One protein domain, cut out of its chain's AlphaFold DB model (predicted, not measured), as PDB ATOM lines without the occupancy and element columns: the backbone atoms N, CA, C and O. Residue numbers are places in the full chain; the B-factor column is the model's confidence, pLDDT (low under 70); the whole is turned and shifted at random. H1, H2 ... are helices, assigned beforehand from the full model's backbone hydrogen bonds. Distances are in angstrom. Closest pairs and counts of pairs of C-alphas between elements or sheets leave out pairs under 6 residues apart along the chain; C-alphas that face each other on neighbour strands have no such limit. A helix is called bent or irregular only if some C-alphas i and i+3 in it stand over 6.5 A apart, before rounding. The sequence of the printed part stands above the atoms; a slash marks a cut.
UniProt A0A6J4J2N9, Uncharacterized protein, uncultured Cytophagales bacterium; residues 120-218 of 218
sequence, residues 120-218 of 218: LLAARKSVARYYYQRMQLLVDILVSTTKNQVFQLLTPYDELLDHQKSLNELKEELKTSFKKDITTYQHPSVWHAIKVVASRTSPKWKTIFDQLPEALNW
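Overview. This is residues 120 to 218 of the 218 residues of an uncharacterized protein of uncultured Cytophagales bacterium (UniProt A0A6J4J2N9). Two long helices, H1 and H3, run side by side in opposite ways, and H4 and H5 meet almost at a right angle as an L packed on H1. H2 folds back on the later part of H1 as a short hairpin, a long loop of residues 154 to 166 leads from it to H3, and the small H6 lies near H3, H4 and H5. The printed part has 99 residues with six named helices, H1 to H6 in order along the chain, and no named strand; the class is all helix. It is compact, with a radius of gyration of the C-alphas of 14.0 A, yet elongated in outline, spanning 42 by 26 by 20 A.

Along the chain. H1, residues 120 to 143, begins with C-alpha 120 at (28.376, 8.899, 2.903) and is 34.5 A long from first to last C-alpha. H2, residues 147 to 153, is 10.1 A long. H3, residues 167 to 184, begins with C-alpha 167 at (19.996, -28.780, -5.128) and is 25.8 A long. H4, residues 188 to 201, is 19.1 A long; it is neither bent nor irregular, but only just: C-alphas 196 and 199 are 6.3 A apart. H5, residues 203 to 211, is 12.6 A long. H6, residues 213 to 217, is 8.2 A long and ends with C-alpha 217 at (23.274, -7.321, -16.095).

Arrangement. H1 is the hub, touching four helices. With residues 137 to 141 alone it touches H2, forming a helical hairpin at a shallow tilt of 20 degrees; the closest C-alphas, of Ile 141 and Val 150, are 5.4 A apart. With residues 131 to 142 alone it touches H3, opposite ways at a shallow tilt of 13 degrees, closest at the C-alphas of Leu 142 and Lys 171, 6.1 A. With residues 124 to 131 alone it touches residues 190 to 194 of H4, at a steep tilt of 64 degrees, closest at the C-alphas of Ala 128 and Val 190, 6.3 A. With residues 132 to 139 alone it touches H5, at a steep tilt of 42 degrees, closest at the C-alphas of Gln 136 and Ile 208, 6.6 A. H4, with residues 194 to 200 alone, touches H5, about perpendicular at 82 degrees; the closest C-alphas, of Ser 199 and Lys 206, are 5.1 A apart. H6 is close to H4 but not clearly touching, closest at the C-alphas of Lys 195 and Leu 216, 5.6 A, and is apart from H1. Every O i to N i+4 pair is within hydrogen-bond range in H1, H2 and H3, against 8 of 10 in H4, 4 of 5 in H5 and 0 of 1 in H6, where 2 of 2 O i to N i+3 pairs are.

Size, cuts and confidence. The two C-alphas farthest apart, of Leu 121 and Gln 164, are 43.5 A apart. The printed part has no cut and ends at Trp 218, the chain's last residue. The link from H2 to H3, 13 residues, is long; the other links are tight. The mean pLDDT of the printed part is 93.1, and residues 159 to 161 are under 70.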
ATOM      1  N   LEU A 120      28.661   9.508   4.203       92.94
ATOM      2  CA  LEU A 120      28.376   8.899   2.903       92.94
ATOM      3  C   LEU A 120      29.545   8.090   2.366       92.94
ATOM      4  O   LEU A 120      29.329   7.020   1.802       92.94
ATOM      5  N   LEU A 121      30.774   8.574   2.541       94.81
ATOM      6  CA  LEU A 121      31.962   7.825   2.132       94.81
ATOM      7  C   LEU A 121      32.046   6.499   2.903       94.81
ATOM      8  O   LEU A 121      32.260   5.440   2.308       94.81
ATOM      9  N   ALA A 122      31.795   6.541   4.214       95.31
ATOM     10  CA  ALA A 122      31.730   5.360   5.065       95.31
ATOM     11  C   ALA A 122      30.588   4.411   4.657       95.31
ATOM     12  O   ALA A 122      30.815   3.203   4.541       95.31
ATOM     13  N   ALA A 123      29.390   4.941   4.384       94.81
ATOM     14  CA  ALA A 123      28.239   4.150   3.947       94.81
ATOM     15  C   ALA A 123      28.507   3.436   2.613       94.81
ATOM     16  O   ALA A 123      28.366   2.216   2.536       94.81
ATOM     17  N   ARG A 124      29.000   4.150   1.593       96.62
ATOM     18  CA  ARG A 124      29.363   3.570   0.286       96.62
ATOM     19  C   ARG A 124      30.420   2.476   0.415       96.62
ATOM     20  O   ARG A 124      30.288   1.417  -0.193       96.62
ATOM     21  N   LYS A 125      31.443   2.695   1.250       96.88
ATOM     22  CA  LYS A 125      32.466   1.680   1.540       96.88
ATOM     23  C   LYS A 125      31.874   0.443   2.216       96.88
ATOM     24  O   LYS A 125      32.249  -0.678   1.878       96.88
ATOM     25  N   SER A 126      30.960   0.639   3.165       96.94
ATOM     26  CA  SER A 126      30.246  -0.457   3.827       96.94
ATOM     27  C   SER A 126      29.410  -1.260   2.828       96.94
ATOM     28  O   SER A 126      29.492  -2.485   2.798       96.94
ATOM     29  N   VAL A 127      28.691  -0.572   1.940       96.69
ATOM     30  CA  VAL A 127      27.878  -1.183   0.882       96.69
ATOM     31  C   VAL A 127      28.740  -1.955  -0.120       96.69
ATOM     32  O   VAL A 127      28.392  -3.069  -0.492       96.69
ATOM     33  N   ALA A 128      29.903  -1.433  -0.511       97.44
ATOM     34  CA  ALA A 128      30.818  -2.159  -1.393       97.44
ATOM     35  C   ALA A 128      31.323  -3.464  -0.757       97.44
ATOM     36  O   ALA A 128      31.417  -4.490  -1.434       97.44
ATOM     37  N   ARG A 129      31.616  -3.445   0.553       97.69
ATOM     38  CA  ARG A 129      31.953  -4.660   1.310       97.69
ATOM     39  C   ARG A 129      30.782  -5.637   1.324       97.69
ATOM     40  O   ARG A 129      30.996  -6.820   1.084       97.69
ATOM     41  N   TYR A 130      29.579  -5.133   1.581       97.56
ATOM     42  CA  TYR A 130      28.360  -5.928   1.577       97.56
ATOM     43  C   TYR A 130      28.154  -6.619   0.224       97.56
ATOM     44  O   TYR A 130      28.085  -7.844   0.189       97.56
ATOM     45  N   TYR A 131      28.184  -5.885  -0.895       97.81
ATOM     46  CA  TYR A 131      28.048  -6.486  -2.226       97.81
ATOM     47  C   TYR A 131      29.097  -7.565  -2.480       97.81
ATOM     48  O   TYR A 131      28.757  -8.627  -2.991       97.81
ATOM     49  N   TYR A 132      30.355  -7.332  -2.095       97.94
ATOM     50  CA  TYR A 132      31.398  -8.346  -2.249       97.94
ATOM     51  C   TYR A 132      31.081  -9.619  -1.458       97.94
ATOM     52  O   TYR A 132      31.162 -10.716  -2.001       97.94
ATOM     53  N   GLN A 133      30.689  -9.480  -0.189       97.38
ATOM     54  CA  GLN A 133      30.342 -10.615   0.669       97.38
ATOM     55  C   GLN A 133      29.139 -11.391   0.129       97.38
ATOM     56  O   GLN A 133      29.179 -12.618   0.093       97.38
ATOM     57  N   ARG A 134      28.094 -10.693  -0.334       96.75
ATOM     58  CA  ARG A 134      26.901 -11.321  -0.919       96.75
ATOM     59  C   ARG A 134      27.229 -12.046  -2.221       96.75
ATOM     60  O   ARG A 134      26.834 -13.191  -2.399       96.75
ATOM     61  N   MET A 135      27.999 -11.421  -3.106       97.94
ATOM     62  CA  MET A 135      28.383 -12.039  -4.374       97.94
ATOM     63  C   MET A 135      29.306 -13.243  -4.183       97.94
ATOM     64  O   MET A 135      29.110 -14.260  -4.841       97.94
ATOM     65  N   GLN A 136      30.268 -13.162  -3.259       98.06
ATOM     66  CA  GLN A 136      31.130 -14.296  -2.929       98.06
ATOM     67  C   GLN A 136      30.319 -15.461  -2.355       98.06
ATOM     68  O   GLN A 136      30.462 -16.584  -2.824       98.06
ATOM     69  N   LEU A 137      29.424 -15.186  -1.400       97.06
ATOM     70  CA  LEU A 137      28.544 -16.201  -0.823       97.06
ATOM     71  C   LEU A 137      27.695 -16.887  -1.899       97.06
ATOM     72  O   LEU A 137      27.564 -18.108  -1.897       97.06
ATOM     73  N   LEU A 138      27.147 -16.121  -2.846       97.25
ATOM     74  CA  LEU A 138      26.386 -16.705  -3.944       97.25
ATOM     75  C   LEU A 138      27.252 -17.607  -4.827       97.25
ATOM     76  O   LEU A 138      26.818 -18.699  -5.178       97.25
ATOM     77  N   VAL A 139      28.468 -17.183  -5.172       97.94
ATOM     78  CA  VAL A 139      29.406 -18.025  -5.926       97.94
ATOM     79  C   VAL A 139      29.667 -19.335  -5.177       97.94
ATOM     80  O   VAL A 139      29.521 -20.403  -5.770       97.94
ATOM     81  N   ASP A 140      29.945 -19.271  -3.873       97.38
ATOM     82  CA  ASP A 140      30.199 -20.448  -3.032       97.38
ATOM     83  C   ASP A 140      28.980 -21.403  -2.997       97.38
ATOM     84  O   ASP A 140      29.114 -22.630  -3.088       97.38
ATOM     85  N   ILE A 141      27.763 -20.848  -2.957       95.75
ATOM     86  CA  ILE A 141      26.506 -21.606  -3.073       95.75
ATOM     87  C   ILE A 141      26.398 -22.274  -4.449       95.75
ATOM     88  O   ILE A 141      26.063 -23.457  -4.540       95.75
ATOM     89  N   LEU A 142      26.683 -21.550  -5.532       96.00
ATOM     90  CA  LEU A 142      26.528 -22.053  -6.896       96.00
ATOM     91  C   LEU A 142      27.538 -23.156  -7.239       96.00
ATOM     92  O   LEU A 142      27.182 -24.081  -7.973       96.00
ATOM     93  N   VAL A 143      28.744 -23.130  -6.666       96.69
ATOM     94  CA  VAL A 143      29.751 -24.193  -6.859       96.69
ATOM     95  C   VAL A 143      29.556 -25.400  -5.936       96.69
ATOM     96  O   VAL A 143      30.113 -26.466  -6.198       96.69
ATOM     97  N   SER A 144      28.744 -25.279  -4.882       96.50
ATOM     98  CA  SER A 144      28.475 -26.378  -3.944       96.50
ATOM     99  C   SER A 144      27.873 -27.598  -4.651       96.50
ATOM    100  O   SER A 144      26.958 -27.478  -5.466       96.50
ATOM    101  N   THR A 145      28.344 -28.801  -4.332       96.75
ATOM    102  CA  THR A 145      27.907 -30.053  -4.976       96.75
ATOM    103  C   THR A 145      26.839 -30.795  -4.177       96.75
ATOM    104  O   THR A 145      26.229 -31.737  -4.680       96.75
ATOM    105  N   THR A 146      26.577 -30.364  -2.941       94.56
ATOM    106  CA  THR A 146      25.592 -30.981  -2.044       94.56
ATOM    107  C   THR A 146      24.710 -29.935  -1.368       94.56
ATOM    108  O   THR A 146      25.139 -28.809  -1.119       94.56
ATOM    109  N   LYS A 147      23.482 -30.323  -0.995       91.44
ATOM    110  CA  LYS A 147      22.589 -29.467  -0.192       91.44
ATOM    111  C   LYS A 147      23.202 -29.102   1.160       91.44
ATOM    112  O   LYS A 147      23.041 -27.983   1.618       91.44
ATOM    113  N   ASN A 148      23.926 -30.035   1.780       90.88
ATOM    114  CA  ASN A 148      24.539 -29.807   3.085       90.88
ATOM    115  C   ASN A 148      25.584 -28.681   3.042       90.88
ATOM    116  O   ASN A 148      25.599 -27.844   3.934       90.88
ATOM    117  N   GLN A 149      26.403 -28.612   1.987       94.19
ATOM    118  CA  GLN A 149      27.337 -27.494   1.790       94.19
ATOM    119  C   GLN A 149      26.599 -26.160   1.656       94.19
ATOM    120  O   GLN A 149      26.971 -25.193   2.310       94.19
ATOM    121  N   VAL A 150      25.518 -26.126   0.869       93.12
ATOM    122  CA  VAL A 150      24.678 -24.927   0.738       93.12
ATOM    123  C   VAL A 150      24.122 -24.510   2.100       93.12
ATOM    124  O   VAL A 150      24.276 -23.360   2.486       93.12
ATOM    125  N   PHE A 151      23.556 -25.435   2.877       89.75
ATOM    126  CA  PHE A 151      23.011 -25.118   4.202       89.75
ATOM    127  C   PHE A 151      24.073 -24.664   5.211       89.75
ATOM    128  O   PHE A 151      23.768 -23.847   6.069       89.75
ATOM    129  N   GLN A 152      25.315 -25.141   5.104       91.75
ATOM    130  CA  GLN A 152      26.423 -24.683   5.952       91.75
ATOM    131  C   GLN A 152      26.879 -23.252   5.640       91.75
ATOM    132  O   GLN A 152      27.455 -22.599   6.508       91.75
ATOM    133  N   LEU A 153      26.652 -22.773   4.413       93.50
ATOM    134  CA  LEU A 153      26.977 -21.406   4.000       93.50
ATOM    135  C   LEU A 153      25.913 -20.388   4.432       93.50
ATOM    136  O   LEU A 153      26.193 -19.192   4.488       93.50
ATOM    137  N   LEU A 154      24.698 -20.855   4.709       89.38
ATOM    138  CA  LEU A 154      23.555 -20.004   5.012       89.38
ATOM    139  C   LEU A 154      23.473 -19.704   6.505       89.38
ATOM    140  O   LEU A 154      23.924 -20.464   7.362       89.38
ATOM    141  N   THR A 155      22.923 -18.540   6.817       86.50
ATOM    142  CA  THR A 155      22.723 -18.094   8.187       86.50
ATOM    143  C   THR A 155      21.490 -18.769   8.793       86.50
ATOM    144  O   THR A 155      20.569 -19.148   8.070       86.50
ATOM    145  N   PRO A 156      21.395 -18.854  10.134       82.44
ATOM    146  CA  PRO A 156      20.194 -19.362  10.802       82.44
ATOM    147  C   PRO A 156      18.910 -18.567  10.500       82.44
ATOM    148  O   PRO A 156      17.831 -19.020  10.861       82.44
ATOM    149  N   TYR A 157      19.036 -17.388   9.882       81.00
ATOM    150  CA  TYR A 157      17.943 -16.467   9.565       81.00
ATOM    151  C   TYR A 157      17.650 -16.375   8.063       81.00
ATOM    152  O   TYR A 157      16.833 -15.553   7.656       81.00
ATOM    153  N   ASP A 158      18.301 -17.190   7.229       78.25
ATOM    154  CA  ASP A 158      17.874 -17.380   5.845       78.25
ATOM    155  C   ASP A 158      16.600 -18.246   5.868       78.25
ATOM    156  O   ASP A 158      16.608 -19.455   5.633       78.25
ATOM    157  N   GLU A 159      15.499 -17.614   6.283       60.72
ATOM    158  CA  GLU A 159      14.181 -18.219   6.422       60.72
ATOM    159  C   GLU A 159      13.637 -18.618   5.039       60.72
ATOM    160  O   GLU A 159      13.741 -17.857   4.078       60.72
ATOM    161  N   LEU A 160      12.985 -19.789   4.973       56.62
ATOM    162  CA  LEU A 160      12.237 -20.332   3.819       56.62
ATOM    163  C   LEU A 160      13.023 -21.148   2.777       56.62
ATOM    164  O   LEU A 160      12.658 -21.159   1.602       56.62
ATOM    165  N   LEU A 161      14.030 -21.922   3.181       65.25
ATOM    166  CA  LEU A 161      14.557 -22.960   2.290       65.25
ATOM    167  C   LEU A 161      13.753 -24.239   2.441       65.25
ATOM    168  O   LEU A 161      13.838 -24.952   3.440       65.25
ATOM    169  N   ASP A 162      12.971 -24.539   1.414       73.44
ATOM    170  CA  ASP A 162      12.284 -25.814   1.315       73.44
ATOM    171  C   ASP A 162      13.310 -26.945   1.122       73.44
ATOM    172  O   ASP A 162      13.861 -27.154   0.040       73.44
ATOM    173  N   HIS A 163      13.562 -27.701   2.194       75.12
ATOM    174  CA  HIS A 163      14.497 -28.826   2.195       75.12
ATOM    175  C   HIS A 163      14.112 -29.942   1.201       75.12
ATOM    176  O   HIS A 163      14.970 -30.766   0.842       75.12
ATOM    177  N   GLN A 164      12.856 -29.969   0.736       82.81
ATOM    178  CA  GLN A 164      12.366 -30.935  -0.244       82.81
ATOM    179  C   GLN A 164      12.852 -30.619  -1.665       82.81
ATOM    180  O   GLN A 164      13.092 -31.553  -2.433       82.81
ATOM    181  N   LYS A 165      13.116 -29.344  -1.995       87.75
ATOM    182  CA  LYS A 165      13.625 -28.919  -3.312       87.75
ATOM    183  C   LYS A 165      14.957 -29.568  -3.649       87.75
ATOM    184  O   LYS A 165      15.796 -29.773  -2.773       87.75
ATOM    185  N   SER A 166      15.199 -29.893  -4.915       93.25
ATOM    186  CA  SER A 166      16.503 -30.363  -5.393       93.25
ATOM    187  C   SER A 166      17.596 -29.302  -5.192       93.25
ATOM    188  O   SER A 166      17.323 -28.118  -4.999       93.25
ATOM    189  N   LEU A 167      18.868 -29.715  -5.246       93.19
ATOM    190  CA  LEU A 167      19.996 -28.780  -5.128       93.19
ATOM    191  C   LEU A 167      19.941 -27.671  -6.193       93.19
ATOM    192  O   LEU A 167      20.253 -26.524  -5.892       93.19
ATOM    193  N   ASN A 168      19.535 -28.006  -7.420       94.44
ATOM    194  CA  ASN A 168      19.449 -27.037  -8.511       94.44
ATOM    195  C   ASN A 168      18.315 -26.031  -8.281       94.44
ATOM    196  O   ASN A 168      18.526 -24.836  -8.455       94.44
ATOM    197  N   GLU A 169      17.147 -26.493  -7.830       93.69
ATOM    198  CA  GLU A 169      16.025 -25.605  -7.498       93.69
ATOM    199  C   GLU A 169      16.387 -24.636  -6.365       93.69
ATOM    200  O   GLU A 169      16.105 -23.444  -6.469       93.69
ATOM    201  N   LEU A 170      17.081 -25.119  -5.326       91.62
ATOM    202  CA  LEU A 170      17.579 -24.272  -4.236       91.62
ATOM    203  C   LEU A 170      18.559 -23.202  -4.738       91.62
ATOM    204  O   LEU A 170      18.467 -22.043  -4.338       91.62
ATOM    205  N   LYS A 171      19.491 -23.570  -5.625       94.06
ATOM    206  CA  LYS A 171      20.461 -22.628  -6.205       94.06
ATOM    207  C   LYS A 171      19.787 -21.529  -7.023       94.06
ATOM    208  O   LYS A 171      20.160 -20.368  -6.883       94.06
ATOM    209  N   GLU A 172      18.798 -21.870  -7.845       94.31
ATOM    210  CA  GLU A 172      18.080 -20.888  -8.668       94.31
ATOM    211  C   GLU A 172      17.210 -19.940  -7.831       94.31
ATOM    212  O   GLU A 172      17.160 -18.733  -8.094       94.31
ATOM    213  N   GLU A 173      16.574 -20.450  -6.777       92.25
ATOM    214  CA  GLU A 173      15.829 -19.624  -5.824       92.25
ATOM    215  C   GLU A 173      16.750 -18.647  -5.085       92.25
ATOM    216  O   GLU A 173      16.483 -17.442  -5.055       92.25
ATOM    217  N   LEU A 174      17.877 -19.139  -4.559       92.75
ATOM    218  CA  LEU A 174      18.877 -18.307  -3.891       92.75
ATOM    219  C   LEU A 174      19.455 -17.262  -4.847       92.75
ATOM    220  O   LEU A 174      19.514 -16.086  -4.505       92.75
ATOM    221  N   LYS A 175      19.798 -17.639  -6.079       95.38
ATOM    222  CA  LYS A 175      20.268 -16.700  -7.106       95.38
ATOM    223  C   LYS A 175      19.246 -15.602  -7.393       95.38
ATOM    224  O   LYS A 175      19.612 -14.430  -7.480       95.38
ATOM    225  N   THR A 176      17.966 -15.955  -7.496       94.69
ATOM    226  CA  THR A 176      16.875 -14.990  -7.693       94.69
ATOM    227  C   THR A 176      16.744 -14.044  -6.500       94.69
ATOM    228  O   THR A 176      16.625 -12.831  -6.682       94.69
ATOM    229  N   SER A 177      16.823 -14.585  -5.283       93.00
ATOM    230  CA  SER A 177      16.796 -13.806  -4.044       93.00
ATOM    231  C   SER A 177      17.969 -12.822  -3.970       93.00
ATOM    232  O   SER A 177      17.755 -11.627  -3.782       93.00
ATOM    233  N   PHE A 178      19.196 -13.277  -4.237       95.00
ATOM    234  CA  PHE A 178      20.396 -12.434  -4.227       95.00
ATOM    235  C   PHE A 178      20.371 -11.372  -5.328       95.00
ATOM    236  O   PHE A 178      20.768 -10.233  -5.089       95.00
ATOM    237  N   LYS A 179      19.858 -11.696  -6.523       96.50
ATOM    238  CA  LYS A 179      19.640 -10.693  -7.573       96.50
ATOM    239  C   LYS A 179      18.694  -9.598  -7.083       96.50
ATOM    240  O   LYS A 179      18.988  -8.415  -7.248       96.50
ATOM    241  N   LYS A 180      17.565  -9.965  -6.472       95.19
ATOM    242  CA  LYS A 180      16.609  -8.994  -5.922       95.19
ATOM    243  C   LYS A 180      17.247  -8.147  -4.820       95.19
ATOM    244  O   LYS A 180      17.105  -6.929  -4.842       95.19
ATOM    245  N   ASP A 181      17.966  -8.782  -3.903       93.81
ATOM    246  CA  ASP A 181      18.699  -8.138  -2.812       93.81
ATOM    247  C   ASP A 181      19.650  -7.066  -3.363       93.81
ATOM    248  O   ASP A 181      19.473  -5.883  -3.098       93.81
ATOM    249  N   ILE A 182      20.553  -7.441  -4.272       94.94
ATOM    250  CA  ILE A 182      21.552  -6.533  -4.853       94.94
ATOM    251  C   ILE A 182      20.915  -5.383  -5.641       94.94
ATOM    252  O   ILE A 182      21.374  -4.248  -5.545       94.94
ATOM    253  N   THR A 183      19.866  -5.660  -6.417       93.62
ATOM    254  CA  THR A 183      19.230  -4.653  -7.289       93.62
ATOM    255  C   THR A 183      18.340  -3.665  -6.546       93.62
ATOM    256  O   THR A 183      18.067  -2.584  -7.063       93.62
ATOM    257  N   THR A 184      17.896  -4.016  -5.339       92.12
ATOM    258  CA  THR A 184      17.051  -3.152  -4.502       92.12
ATOM    259  C   THR A 184      17.796  -2.559  -3.309       92.12
ATOM    260  O   THR A 184      17.243  -1.708  -2.609       92.12
ATOM    261  N   TYR A 185      19.049  -2.963  -3.087       93.19
ATOM    262  CA  TYR A 185      19.867  -2.439  -2.004       93.19
ATOM    263  C   TYR A 185      20.217  -0.959  -2.216       93.19
ATOM    264  O   TYR A 185      20.260  -0.426  -3.328       93.19
ATOM    265  N   GLN A 186      20.478  -0.275  -1.108       91.50
ATOM    266  CA  GLN A 186      20.843   1.140  -1.096       91.50
ATOM    267  C   GLN A 186      22.170   1.419  -1.822       91.50
ATOM    268  O   GLN A 186      23.027   0.545  -1.967       91.50
ATOM    269  N   HIS A 187      22.370   2.680  -2.212       92.56
ATOM    270  CA  HIS A 187      23.551   3.138  -2.951       92.56
ATOM    271  C   HIS A 187      23.798   2.393  -4.284       92.56
ATOM    272  O   HIS A 187      24.863   1.791  -4.470       92.56
ATOM    273  N   PRO A 188      22.852   2.442  -5.244       94.00
ATOM    274  CA  PRO A 188      22.996   1.795  -6.548       94.00
ATOM    275  C   PRO A 188      24.215   2.276  -7.350       94.00
ATOM    276  O   PRO A 188      24.731   1.512  -8.168       94.00
ATOM    277  N   SER A 189      24.739   3.487  -7.106       95.69
ATOM    278  CA  SER A 189      25.984   3.949  -7.746       95.69
ATOM    279  C   SER A 189      27.189   3.068  -7.407       95.69
ATOM    280  O   SER A 189      28.070   2.875  -8.245       95.69
ATOM    281  N   VAL A 190      27.218   2.478  -6.204       97.19
ATOM    282  CA  VAL A 190      28.283   1.561  -5.781       97.19
ATOM    283  C   VAL A 190      28.237   0.290  -6.621       97.19
ATOM    284  O   VAL A 190      29.272  -0.142  -7.126       97.19
ATOM    285  N   TRP A 191      27.047  -0.287  -6.815       97.12
ATOM    286  CA  TRP A 191      26.886  -1.473  -7.657       97.12
ATOM    287  C   TRP A 191      27.214  -1.171  -9.119       97.12
ATOM    288  O   TRP A 191      27.969  -1.910  -9.750       97.12
ATOM    289  N   HIS A 192      26.727  -0.045  -9.646       97.12
ATOM    290  CA  HIS A 192      27.053   0.401 -10.998       97.12
ATOM    291  C   HIS A 192      28.573   0.516 -11.217       97.12
ATOM    292  O   HIS A 192      29.110  -0.064 -12.163       97.12
ATOM    293  N   ALA A 193      29.289   1.171 -10.300       97.56
ATOM    294  CA  ALA A 193      30.741   1.295 -10.370       97.56
ATOM    295  C   ALA A 193      31.472  -0.049 -10.242       97.56
ATOM    296  O   ALA A 193      32.465  -0.277 -10.932       97.56
ATOM    297  N   ILE A 194      30.974  -0.974  -9.415       97.88
ATOM    298  CA  ILE A 194      31.524  -2.333  -9.351       97.88
ATOM    299  C   ILE A 194      31.410  -3.019 -10.716       97.88
ATOM    300  O   ILE A 194      32.404  -3.547 -11.217       97.88
ATOM    301  N   LYS A 195      30.232  -2.965 -11.344       97.12
ATOM    302  CA  LYS A 195      29.982  -3.605 -12.642       97.12
ATOM    303  C   LYS A 195      30.828  -3.026 -13.772       97.12
ATOM    304  O   LYS A 195      31.316  -3.784 -14.607       97.12
ATOM    305  N   VAL A 196      31.007  -1.707 -13.815       95.50
ATOM    306  CA  VAL A 196      31.683  -1.030 -14.938       95.50
ATOM    307  C   VAL A 196      33.196  -0.923 -14.733       95.50
ATOM    308  O   VAL A 196      33.956  -1.062 -15.692       95.50
ATOM    309  N   VAL A 197      33.643  -0.700 -13.493       94.94
ATOM    310  CA  VAL A 197      35.046  -0.407 -13.165       94.94
ATOM    311  C   VAL A 197      35.699  -1.565 -12.418       94.94
ATOM    312  O   VAL A 197      36.714  -2.103 -12.873       94.94
ATOM    313  N   ALA A 198      35.150  -1.959 -11.265       95.44
ATOM    314  CA  ALA A 198      35.821  -2.928 -10.396       95.44
ATOM    315  C   ALA A 198      35.891  -4.332 -11.019       95.44
ATOM    316  O   ALA A 198      36.887  -5.023 -10.826       95.44
ATOM    317  N   SER A 199      34.900  -4.720 -11.826       95.88
ATOM    318  CA  SER A 199      34.881  -5.976 -12.592       95.88
ATOM    319  C   SER A 199      36.083  -6.133 -13.536       95.88
ATOM    320  O   SER A 199      36.496  -7.252 -13.832       95.88
ATOM    321  N   ARG A 200      36.673  -5.016 -13.983       94.12
ATOM    322  CA  ARG A 200      37.808  -4.980 -14.920       94.12
ATOM    323  C   ARG A 200      39.145  -4.765 -14.223       94.12
ATOM    324  O   ARG A 200      40.176  -5.199 -14.729       94.12
ATOM    325  N   THR A 201      39.136  -4.072 -13.087       94.25
ATOM    326  CA  THR A 201      40.356  -3.596 -12.415       94.25
ATOM    327  C   THR A 201      40.709  -4.379 -11.154       94.25
ATOM    328  O   THR A 201      41.872  -4.408 -10.761       94.25
ATOM    329  N   SER A 202      39.741  -5.041 -10.515       96.31
ATOM    330  CA  SER A 202      39.961  -5.818  -9.296       96.31
ATOM    331  C   SER A 202      39.993  -7.319  -9.598       96.31
ATOM    332  O   SER A 202      38.972  -7.871 -10.012       96.31
ATOM    333  N   PRO A 203      41.109  -8.026  -9.317       96.75
ATOM    334  CA  PRO A 203      41.197  -9.471  -9.531       96.75
ATOM    335  C   PRO A 203      40.110 -10.258  -8.793       96.75
ATOM    336  O   PRO A 203      39.559 -11.205  -9.339       96.75
ATOM    337  N   LYS A 204      39.753  -9.828  -7.575       96.62
ATOM    338  CA  LYS A 204      38.720 -10.489  -6.767       96.62
ATOM    339  C   LYS A 204      37.334 -10.386  -7.403       96.62
ATOM    340  O   LYS A 204      36.613 -11.375  -7.464       96.62
ATOM    341  N   TRP A 205      36.971  -9.204  -7.903       97.50
ATOM    342  CA  TRP A 205      35.706  -9.027  -8.618       97.50
ATOM    343  C   TRP A 205      35.700  -9.758  -9.953       97.50
ATOM    344  O   TRP A 205      34.690 -10.363 -10.296       97.50
ATOM    345  N   LYS A 206      36.828  -9.763 -10.669       96.88
ATOM    346  CA  LYS A 206      36.972 -10.530 -11.906       96.88
ATOM    347  C   LYS A 206      36.689 -12.018 -11.680       96.88
ATOM    348  O   LYS A 206      35.852 -12.573 -12.373       96.88
ATOM    349  N   THR A 207      37.266 -12.628 -10.641       97.06
ATOM    350  CA  THR A 207      36.989 -14.031 -10.280       97.06
ATOM    351  C   THR A 207      35.508 -14.309  -9.997       97.06
ATOM    352  O   THR A 207      35.019 -15.384 -10.341       97.06
ATOM    353  N   ILE A 208      34.788 -13.367  -9.380       97.88
ATOM    354  CA  ILE A 208      33.341 -13.494  -9.146       97.88
ATOM    355  C   ILE A 208      32.578 -13.439 -10.475       97.88
ATOM    356  O   ILE A 208      31.760 -14.315 -10.745       97.88
ATOM    357  N   PHE A 209      32.842 -12.437 -11.318       97.81
ATOM    358  CA  PHE A 209      32.114 -12.260 -12.578       97.81
ATOM    359  C   PHE A 209      32.489 -13.288 -13.654       97.81
ATOM    360  O   PHE A 209      31.656 -13.579 -14.502       97.81
ATOM    361  N   ASP A 210      33.674 -13.895 -13.600       96.19
ATOM    362  CA  ASP A 210      34.032 -15.028 -14.464       96.19
ATOM    363  C   ASP A 210      33.171 -16.268 -14.143       96.19
ATOM    364  O   ASP A 210      32.840 -17.046 -15.035       96.19
ATOM    365  N   GLN A 211      32.777 -16.442 -12.875       96.38
ATOM    366  CA  GLN A 211      31.893 -17.528 -12.430       96.38
ATOM    367  C   GLN A 211      30.404 -17.191 -12.572       96.38
ATOM    368  O   GLN A 211      29.580 -18.099 -12.663       96.38
ATOM    369  N   LEU A 212      30.058 -15.901 -12.577       96.69
ATOM    370  CA  LEU A 212      28.681 -15.417 -12.651       96.69
ATOM    371  C   LEU A 212      28.548 -14.201 -13.590       96.69
ATOM    372  O   LEU A 212      28.248 -13.088 -13.135       96.69
ATOM    373  N   PRO A 213      28.792 -14.372 -14.902       96.81
ATOM    374  CA  PRO A 213      28.862 -13.263 -15.856       96.81
ATOM    375  C   PRO A 213      27.534 -12.519 -16.022       96.81
ATOM    376  O   PRO A 213      27.519 -11.307 -16.244       96.81
ATOM    377  N   GLU A 214      26.401 -13.200 -15.860       96.25
ATOM    378  CA  GLU A 214      25.072 -12.597 -15.934       96.25
ATOM    379  C   GLU A 214      24.816 -11.547 -14.845       96.25
ATOM    380  O   GLU A 214      23.938 -10.702 -15.025       96.25
ATOM    381  N   ALA A 215      25.585 -11.555 -13.748       96.19
ATOM    382  CA  ALA A 215      25.464 -10.558 -12.689       96.19
ATOM    383  C   ALA A 215      25.877  -9.148 -13.133       96.19
ATOM    384  O   ALA A 215      25.446  -8.162 -12.539       96.19
ATOM    385  N   LEU A 216      26.631  -9.016 -14.229       96.31
ATOM    386  CA  LEU A 216      26.908  -7.715 -14.851       96.31
ATOM    387  C   LEU A 216      25.642  -7.047 -15.420       96.31
ATOM    388  O   LEU A 216      25.633  -5.837 -15.646       96.31
ATOM    389  N   ASN A 217      24.565  -7.810 -15.609       94.94
ATOM    390  CA  ASN A 217      23.274  -7.321 -16.095       94.94
ATOM    391  C   ASN A 217      22.207  -7.255 -14.993       94.94
ATOM    392  O   ASN A 217      21.023  -7.117 -15.302       94.94
ATOM    393  N   TRP A 218      22.599  -7.405 -13.724       93.81
ATOM    394  CA  TRP A 218      21.701  -7.204 -12.587       93.81
ATOM    395  C   TRP A 218      21.586  -5.727 -12.252       93.81
ATOM    396  O   TRP A 218      22.640  -5.059 -12.110       93.81
TER     397      TRP A 218